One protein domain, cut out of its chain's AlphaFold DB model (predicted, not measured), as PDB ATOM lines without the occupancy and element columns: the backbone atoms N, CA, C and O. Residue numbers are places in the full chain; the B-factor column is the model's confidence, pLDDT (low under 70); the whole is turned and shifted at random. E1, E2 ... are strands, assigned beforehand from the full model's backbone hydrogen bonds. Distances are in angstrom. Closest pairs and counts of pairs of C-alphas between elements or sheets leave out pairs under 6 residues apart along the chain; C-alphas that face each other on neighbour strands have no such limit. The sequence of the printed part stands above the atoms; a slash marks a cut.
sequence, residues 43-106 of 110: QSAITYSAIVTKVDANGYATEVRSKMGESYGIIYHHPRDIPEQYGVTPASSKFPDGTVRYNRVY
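What this domain is: This is residues 43 to 106 of the 110 residues of an uncharacterized protein of Sphingobacterium sp. JUb20 (UniProt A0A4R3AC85). A strongly twisted sheet of three strands, E1, E2 and E3, makes the larger part, and a small hairpin, E4 and E5, reaches away from it like an arm. The last strand, E6, runs on from E5 with a turn of 60 degrees and comes near E1, and a long looping stretch, residues 78 to 91, joins the two parts. The printed part has 64 residues with six named strands in the order E1 to E6 and no named helix; it is all strand by class, though under half of the residues are in named elements. Both sheets are antiparallel, the larger in the order E1, E2, E3. The whole is only just loose, close to compact, with a radius of gyration of the C-alphas of 13.1 A, and flat, spanning 39 by 34 by 17 A.

Where its parts are: Find C-alpha 46 at (5.346, 16.120, 1.286); from there E1 runs through residues 46 to 55, 22.8 A long, and bends by 54 degrees at residue 52. E2 follows at residues 61 to 67, 17.2 A, and E3 at residues 74 to 77, 10.0 A. Look for E4 at residues 92 to 94, E5 at 100 to 102 and E6 at 104 to 106, ending at C-alpha 106, (4.799, 23.974, -8.433).

How they stand to each other: Begin with E1, E2 and E3, a meander, each strand the antiparallel neighbour of the one before. In the hairpin E1 and E2, at 134 degrees, look for N 51 and O 65, 2.8 A apart and within hydrogen-bond range. In the hairpin E2 and E3, at 155 degrees, N 75 and O 66 are within hydrogen-bond range at 2.9 A. The hairpin E4 and E5, at 162 degrees, has N 93 and O 101 within hydrogen-bond range at 2.8 A. E5 runs on into E6 at 60 degrees. E1 and E6 are near each other, with 8 pairs of C-alphas within 10 A, while E1 and E4 are apart.

The domain as a whole: The C-alphas of Gly 73 and Asp 97, the two farthest apart, are 40.2 A from each other. The printed part has no cut, and the link E3 to E4 is long, 14 residues. Mean pLDDT of the printed part is 80.7; look for values under 70 at residues 43 to 47, 69 to 72 and 86 to 87.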
ATOM      1  N   GLN A  43      13.519  14.035   0.336       51.00
ATOM      2  CA  GLN A  43      12.246  14.728   0.247       51.00
ATOM      3  C   GLN A  43      11.459  14.485   1.548       51.00
ATOM      4  O   GLN A  43      10.473  13.748   1.550       51.00
ATOM      5  N   SER A  44      11.927  15.021   2.679       48.44
ATOM      6  CA  SER A  44      11.349  14.769   3.999       48.44
ATOM      7  C   SER A  44       9.949  15.365   4.049       48.44
ATOM      8  O   SER A  44       9.760  16.567   4.215       48.44
ATOM      9  N   ALA A  45       8.987  14.465   3.860       57.09
ATOM     10  CA  ALA A  45       7.549  14.643   3.899       57.09
ATOM     11  C   ALA A  45       7.026  15.769   2.994       57.09
ATOM     12  O   ALA A  45       6.974  16.940   3.372       57.09
ATOM     13  N   ILE A  46       6.497  15.388   1.825       60.25
ATOM     14  CA  ILE A  46       5.346  16.120   1.286       60.25
ATOM     15  C   ILE A  46       4.307  16.130   2.406       60.25
ATOM     16  O   ILE A  46       3.678  15.118   2.702       60.25
ATOM     17  N   THR A  47       4.202  17.266   3.079       64.56
ATOM     18  CA  THR A  47       3.261  17.464   4.186       64.56
ATOM     19  C   THR A  47       1.846  17.607   3.649       64.56
ATOM     20  O   THR A  47       0.878  17.210   4.296       64.56
ATOM     21  N   TYR A  48       1.742  18.133   2.424       75.56
ATOM     22  CA  TYR A  48       0.486  18.470   1.797       75.56
ATOM     23  C   TYR A  48       0.623  18.644   0.286       75.56
ATOM     24  O   TYR A  48       1.705  18.951  -0.224       75.56
ATOM     25  N   SER A  49      -0.484  18.481  -0.439       83.00
ATOM     26  CA  SER A  49      -0.553  18.844  -1.854       83.00
ATOM     27  C   SER A  49      -1.895  19.472  -2.207       83.00
ATOM     28  O   SER A  49      -2.919  19.177  -1.588       83.00
ATOM     29  N   ALA A  50      -1.875  20.342  -3.209       87.62
ATOM     30  CA  ALA A  50      -3.045  21.065  -3.684       87.62
ATOM     31  C   ALA A  50      -3.028  21.196  -5.210       87.62
ATOM     32  O   ALA A  50      -1.990  21.018  -5.844       87.62
ATOM     33  N   ILE A  51      -4.178  21.505  -5.798       90.62
ATOM     34  CA  ILE A  51      -4.336  21.791  -7.228       90.62
ATOM     35  C   ILE A  51      -4.824  23.227  -7.365       90.62
ATOM     36  O   ILE A  51      -5.792  23.607  -6.711       90.62
ATOM     37  N   VAL A  52      -4.187  24.010  -8.227       92.75
ATOM     38  CA  VAL A  52      -4.565  25.397  -8.509       92.75
ATOM     39  C   VAL A  52      -5.918  25.439  -9.213       92.75
ATOM     40  O   VAL A  52      -6.121  24.767 -10.225       92.75
ATOM     41  N   THR A  53      -6.841  26.241  -8.684       95.44
ATOM     42  CA  THR A  53      -8.185  26.444  -9.245       95.44
ATOM     43  C   THR A  53      -8.402  27.858  -9.768       95.44
ATOM     44  O   THR A  53      -9.220  28.031 -10.669       95.44
ATOM     45  N   LYS A  54      -7.655  28.855  -9.268       95.69
ATOM     46  CA  LYS A  54      -7.666  30.233  -9.787       95.69
ATOM     47  C   LYS A  54      -6.274  30.851  -9.786       95.69
ATOM     48  O   LYS A  54      -5.459  30.585  -8.900       95.69
ATOM     49  N   VAL A  55      -6.043  31.712 -10.772       94.19
ATOM     50  CA  VAL A  55      -4.810  32.477 -10.979       94.19
ATOM     51  C   VAL A  55      -5.192  33.934 -11.252       94.19
ATOM     52  O   VAL A  55      -6.242  34.188 -11.842       94.19
ATOM     53  N   ASP A  56      -4.388  34.891 -10.791       92.69
ATOM     54  CA  ASP A  56      -4.560  36.309 -11.121       92.69
ATOM     55  C   ASP A  56      -3.965  36.692 -12.492       92.69
ATOM     56  O   ASP A  56      -3.351  35.884 -13.188       92.69
ATOM     57  N   ALA A  57      -4.131  37.959 -12.887       91.44
ATOM     58  CA  ALA A  57      -3.618  38.482 -14.156       91.44
ATOM     59  C   ALA A  57      -2.080  38.455 -14.273       91.44
ATOM     60  O   ALA A  57      -1.551  38.562 -15.375       91.44
ATOM     61  N   ASN A  58      -1.369  38.311 -13.152       88.69
ATOM     62  CA  ASN A  58       0.089  38.274 -13.099       88.69
ATOM     63  C   ASN A  58       0.639  36.839 -13.062       88.69
ATOM     64  O   ASN A  58       1.854  36.655 -13.004       88.69
ATOM     65  N   GLY A  59      -0.228  35.820 -13.086       88.00
ATOM     66  CA  GLY A  59       0.193  34.425 -13.048       88.00
ATOM     67  C   GLY A  59       0.421  33.868 -11.641       88.00
ATOM     68  O   GLY A  59       1.079  32.836 -11.512       88.00
ATOM     69  N   TYR A  60      -0.097  34.501 -10.580       89.19
ATOM     70  CA  TYR A  60      -0.039  33.953  -9.222       89.19
ATOM     71  C   TYR A  60      -1.294  33.153  -8.883       89.19
ATOM     72  O   TYR A  60      -2.415  33.606  -9.109       89.19
ATOM     73  N   ALA A  61      -1.121  31.977  -8.275       91.00
ATOM     74  CA  ALA A  61      -2.244  31.212  -7.742       91.00
ATOM     75  C   ALA A  61      -2.934  31.979  -6.601       91.00
ATOM     76  O   ALA A  61      -2.302  32.322  -5.599       91.00
ATOM     77  N   THR A  62      -4.238  32.202  -6.746       94.19
ATOM     78  CA  THR A  62      -5.087  32.884  -5.755       94.19
ATOM     79  C   THR A  62      -6.029  31.925  -5.038       94.19
ATOM     80  O   THR A  62      -6.468  32.211  -3.928       94.19
ATOM     81  N   GLU A  63      -6.291  30.758  -5.627       94.12
ATOM     82  CA  GLU A  63      -7.111  29.710  -5.029       94.12
ATOM     83  C   GLU A  63      -6.575  28.336  -5.422       94.12
ATOM     84  O   GLU A  63      -6.198  28.094  -6.576       94.12
ATOM     85  N   VAL A  64      -6.557  27.431  -4.450       92.25
ATOM     86  CA  VAL A  64      -6.254  26.017  -4.642       92.25
ATOM     87  C   VAL A  64      -7.315  25.159  -3.976       92.25
ATOM     88  O   VAL A  64      -7.903  25.548  -2.967       92.25
ATOM     89  N   ARG A  65      -7.506  23.955  -4.513       90.81
ATOM     90  CA  ARG A  65      -8.282  22.887  -3.885       90.81
ATOM     91  C   ARG A  65      -7.381  21.775  -3.389       90.81
ATOM     92  O   ARG A  65      -6.384  21.435  -4.029       90.81
ATOM     93  N   SER A  66      -7.760  21.162  -2.284       86.38
ATOM     94  CA  SER A  66      -6.915  20.178  -1.616       86.38
ATOM     95  C   SER A  66      -7.720  19.386  -0.577       86.38
ATOM     96  O   SER A  66      -8.866  19.730  -0.284       86.38
ATOM     97  N   LYS A  67      -7.165  18.277  -0.071       80.12
ATOM     98  CA  LYS A  67      -7.814  17.414   0.931       80.12
ATOM     99  C   LYS A  67      -6.934  17.333   2.179       80.12
ATOM    100  O   LYS A  67      -5.842  16.774   2.103       80.12
ATOM    101  N   MET A  68      -7.404  17.872   3.310       72.19
ATOM    102  CA  MET A  68      -6.679  17.854   4.595       72.19
ATOM    103  C   MET A  68      -7.121  16.673   5.468       72.19
ATOM    104  O   MET A  68      -8.273  16.580   5.862       72.19
ATOM    105  N   GLY A  69      -6.204  15.776   5.828       63.31
ATOM    106  CA  GLY A  69      -6.528  14.638   6.698       63.31
ATOM    107  C   GLY A  69      -7.585  13.676   6.125       63.31
ATOM    108  O   GLY A  69      -7.972  13.740   4.957       63.31
ATOM    109  N   GLU A  70      -8.030  12.732   6.954       60.12
ATOM    110  CA  GLU A  70      -9.037  11.734   6.556       60.12
ATOM    111  C   GLU A  70     -10.472  12.262   6.685       60.12
ATOM    112  O   GLU A  70     -11.348  11.850   5.926       60.12
ATOM    113  N   SER A  71     -10.696  13.191   7.617       57.38
ATOM    114  CA  SER A  71     -12.011  13.696   8.013       57.38
ATOM    115  C   SER A  71     -12.416  15.020   7.363       57.38
ATOM    116  O   SER A  71     -13.608  15.328   7.371       57.38
ATOM    117  N   TYR A  72     -11.495  15.788   6.764       61.56
ATOM    118  CA  TYR A  72     -11.897  16.949   5.967       61.56
ATOM    119  C   TYR A  72     -12.158  16.541   4.513       61.56
ATOM    120  O   TYR A  72     -11.421  15.761   3.901       61.56
ATOM    121  N   GLY A  73     -13.248  17.079   3.959       70.62
ATOM    122  CA  GLY A  73     -13.554  16.996   2.535       70.62
ATOM    123  C   GLY A  73     -12.577  17.811   1.682       70.62
ATOM    124  O   GLY A  73     -11.527  18.259   2.142       70.62
ATOM    125  N   ILE A  74     -12.933  18.016   0.414       82.69
ATOM    126  CA  ILE A  74     -12.204  18.955  -0.443       82.69
ATOM    127  C   ILE A  74     -12.447  20.366   0.092       82.69
ATOM    128  O   ILE A  74     -13.595  20.783   0.233       82.69
ATOM    129  N   ILE A  75     -11.370  21.094   0.355       85.12
ATOM    130  CA  ILE A  75     -11.415  22.496   0.766       85.12
ATOM    131  C   ILE A  75     -10.795  23.380  -0.310       85.12
ATOM    132  O   ILE A  75      -9.934  22.935  -1.070       85.12
ATOM    133  N   TYR A  76     -11.232  24.636  -0.344       90.44
ATOM    134  CA  TYR A  76     -10.703  25.682  -1.211       90.44
ATOM    135  C   TYR A  76     -10.087  26.758  -0.331       90.44
ATOM    136  O   TYR A  76     -10.726  27.221   0.614       90.44
ATOM    137  N   HIS A  77      -8.845  27.124  -0.605       89.25
ATOM    138  CA  HIS A  77      -8.127  28.104   0.197       89.25
ATOM    139  C   HIS A  77      -7.068  28.811  -0.643       89.25
ATOM    140  O   HIS A  77      -6.708  28.370  -1.738       89.25
ATOM    141  N   HIS A  78      -6.546  29.919  -0.131       91.25
ATOM    142  CA  HIS A  78      -5.403  30.573  -0.746       91.25
ATOM    143  C   HIS A  78      -4.136  29.713  -0.542       91.25
ATOM    144  O   HIS A  78      -3.964  29.130   0.535       91.25
ATOM    145  N   PRO A  79      -3.202  29.618  -1.513       87.25
ATOM    146  CA  PRO A  79      -2.058  28.702  -1.422       87.25
ATOM    147  C   PRO A  79      -1.120  28.934  -0.231       87.25
ATOM    148  O   PRO A  79      -0.294  28.068   0.057       87.25
ATOM    149  N   ARG A  80      -1.194  30.105   0.419       85.69
ATOM    150  CA  ARG A  80      -0.405  30.456   1.617       85.69
ATOM    151  C   ARG A  80      -1.129  30.144   2.926       85.69
ATOM    152  O   ARG A  80      -0.481  30.095   3.965       85.69
ATOM    153  N   ASP A  81      -2.430  29.892   2.867       86.31
ATOM    154  CA  ASP A  81      -3.303  29.793   4.033       86.31
ATOM    155  C   ASP A  81      -3.443  28.320   4.429       86.31
ATOM    156  O   ASP A  81      -4.529  27.744   4.421       86.31
ATOM    157  N   ILE A  82      -2.302  27.683   4.707       77.44
ATOM    158  CA  ILE A  82      -2.245  26.307   5.196       77.44
ATOM    159  C   ILE A  82      -1.920  26.298   6.696       77.44
ATOM    160  O   ILE A  82      -1.042  27.046   7.134       77.44
ATOM    161  N   PRO A  83      -2.591  25.463   7.508       75.12
ATOM    162  CA  PRO A  83      -2.210  25.277   8.902       75.12
ATOM    163  C   PRO A  83      -0.781  24.739   9.020       75.12
ATOM    164  O   PRO A  83      -0.386  23.865   8.250       75.12
ATOM    165  N   GLU A  84      -0.040  25.185  10.036       73.56
ATOM    166  CA  GLU A  84       1.372  24.815  10.231       73.56
ATOM    167  C   GLU A  84       1.595  23.293  10.350       73.56
ATOM    168  O   GLU A  84       2.603  22.747   9.899       73.56
ATOM    169  N   GLN A  85       0.607  22.574  10.895       71.50
ATOM    170  CA  GLN A  85       0.620  21.108  10.988       71.50
ATOM    171  C   GLN A  85       0.635  20.397   9.621       71.50
ATOM    172  O   GLN A  85       1.056  19.245   9.542       71.50
ATOM    173  N   TYR A  86       0.190  21.069   8.556       68.19
ATOM    174  CA  TYR A  86       0.160  20.554   7.183       68.19
ATOM    175  C   TYR A  86       1.239  21.182   6.296       68.19
ATOM    176  O   TYR A  86       1.282  20.901   5.105       68.19
ATOM    177  N   GLY A  87       2.122  22.018   6.844       68.31
ATOM    178  CA  GLY A  87       3.250  22.568   6.105       68.31
ATOM    179  C   GLY A  87       3.718  23.914   6.636       68.31
ATOM    180  O   GLY A  87       3.123  24.520   7.516       68.31
ATOM    181  N   VAL A  88       4.823  24.396   6.086       73.75
ATOM    182  CA  VAL A  88       5.430  25.677   6.459       73.75
ATOM    183  C   VAL A  88       4.767  26.831   5.702       73.75
ATOM    184  O   VAL A  88       4.665  26.798   4.475       73.75
ATOM    185  N   THR A  89       4.349  27.875   6.425       73.19
ATOM    186  CA  THR A  89       3.733  29.082   5.844       73.19
ATOM    187  C   THR A  89       4.701  29.945   5.012       73.19
ATOM    188  O   THR A  89       4.271  30.486   3.983       73.19
ATOM    189  N   PRO A  90       6.011  30.070   5.340       80.75
ATOM    190  CA  PRO A  90       6.944  30.816   4.498       80.75
ATOM    191  C   PRO A  90       7.123  30.176   3.116       80.75
ATOM    192  O   PRO A  90       7.049  28.961   2.962       80.75
ATOM    193  N   ALA A  91       7.408  30.987   2.089       77.69
ATOM    194  CA  ALA A  91       7.665  30.495   0.727       77.69
ATOM    195  C   ALA A  91       8.944  29.650   0.613       77.69
ATOM    196  O   ALA A  91       9.033  28.771  -0.243       77.69
ATOM    197  N   SER A  92       9.925  29.923   1.466       84.06
ATOM    198  CA  SER A  92      11.223  29.267   1.470       84.06
ATOM    199  C   SER A  92      11.783  29.158   2.883       84.06
ATOM    200  O   SER A  92      11.370  29.874   3.796       84.06
ATOM    201  N   SER A  93      12.728  28.241   3.042       84.06
ATOM    202  CA  SER A  93      13.540  28.062   4.240       84.06
ATOM    203  C   SER A  93      14.982  28.436   3.909       84.06
ATOM    204  O   SER A  93      15.522  27.971   2.902       84.06
ATOM    205  N   LYS A  94      15.592  29.288   4.742       86.44
ATOM    206  CA  LYS A  94      17.010  29.656   4.654       86.44
ATOM    207  C   LYS A  94      17.792  28.920   5.739       86.44
ATOM    208  O   LYS A  94      17.409  28.966   6.906       86.44
ATOM    209  N   PHE A  95      18.875  28.265   5.349       83.44
ATOM    210  CA  PHE A  95      19.730  27.478   6.231       83.44
ATOM    211  C   PHE A  95      20.961  28.270   6.699       83.44
ATOM    212  O   PHE A  95      21.309  29.280   6.078       83.44
ATOM    213  N   PRO A  96      21.628  27.844   7.794       83.62
ATOM    214  CA  PRO A  96      22.807  28.534   8.327       83.62
ATOM    215  C   PRO A  96      23.985  28.642   7.346       83.62
ATOM    216  O   PRO A  96      24.760  29.587   7.432       83.62
ATOM    217  N   ASP A  97      24.093  27.710   6.398       84.88
ATOM    218  CA  ASP A  97      25.083  27.707   5.311       84.88
ATOM    219  C   ASP A  97      24.736  28.683   4.164       84.88
ATOM    220  O   ASP A  97      25.477  28.796   3.191       84.88
ATOM    221  N   GLY A  98      23.605  29.391   4.264       84.88
ATOM    222  CA  GLY A  98      23.099  30.309   3.247       84.88
ATOM    223  C   GLY A  98      22.209  29.654   2.188       84.88
ATOM    224  O   GLY A  98      21.594  30.385   1.408       84.88
ATOM    225  N   THR A  99      22.073  28.324   2.185       85.25
ATOM    226  CA  THR A  99      21.216  27.591   1.244       85.25
ATOM    227  C   THR A  99      19.755  28.016   1.403       85.25
ATOM    228  O   THR A  99      19.246  28.145   2.518       85.25
ATOM    229  N   VAL A 100      19.049  28.209   0.285       84.44
ATOM    230  CA  VAL A 100      17.611  28.517   0.262       84.44
ATOM    231  C   VAL A 100      16.869  27.392  -0.444       84.44
ATOM    232  O   VAL A 100      17.205  27.041  -1.573       84.44
ATOM    233  N   ARG A 101      15.839  26.840   0.204       82.25
ATOM    234  CA  ARG A 101      14.946  25.836  -0.394       82.25
ATOM    235  C   ARG A 101      13.510  26.327  -0.390       82.25
ATOM    236  O   ARG A 101      13.054  26.887   0.605       82.25
ATOM    237  N   TYR A 102      12.788  26.115  -1.484       83.12
ATOM    238  CA  TYR A 102      11.386  26.513  -1.577       83.12
ATOM    239  C   TYR A 102      10.490  25.511  -0.858       83.12
ATOM    240  O   TYR A 102      10.548  24.312  -1.102       83.12
ATOM    241  N   ASN A 103       9.646  26.010   0.036       81.56
ATOM    242  CA  ASN A 103       8.675  25.209   0.781       81.56
ATOM    243  C   ASN A 103       7.440  24.887  -0.068       81.56
ATOM    244  O   ASN A 103       6.706  23.954   0.234       81.56
ATOM    245  N   ARG A 104       7.191  25.679  -1.113       84.88
ATOM    246  CA  ARG A 104       6.091  25.507  -2.062       84.88
ATOM    247  C   ARG A 104       6.689  25.353  -3.444       84.88
ATOM    248  O   ARG A 104       7.317  26.288  -3.936       84.88
ATOM    249  N   VAL A 105       6.505  24.179  -4.028       85.75
ATOM    250  CA  VAL A 105       7.014  23.855  -5.361       85.75
ATOM    251  C   VAL A 105       5.832  23.548  -6.260       85.75
ATOM    252  O   VAL A 105       4.914  22.821  -5.862       85.75
ATOM    253  N   TYR A 106       5.853  24.134  -7.451       87.19
ATOM    254  CA  TYR A 106       4.799  23.974  -8.433       87.19
ATOM    255  C   TYR A 106       5.204  22.966  -9.504       87.19
ATOM    256  O   TYR A 106       6.354  22.892  -9.943       87.19
TER     257      TYR A 106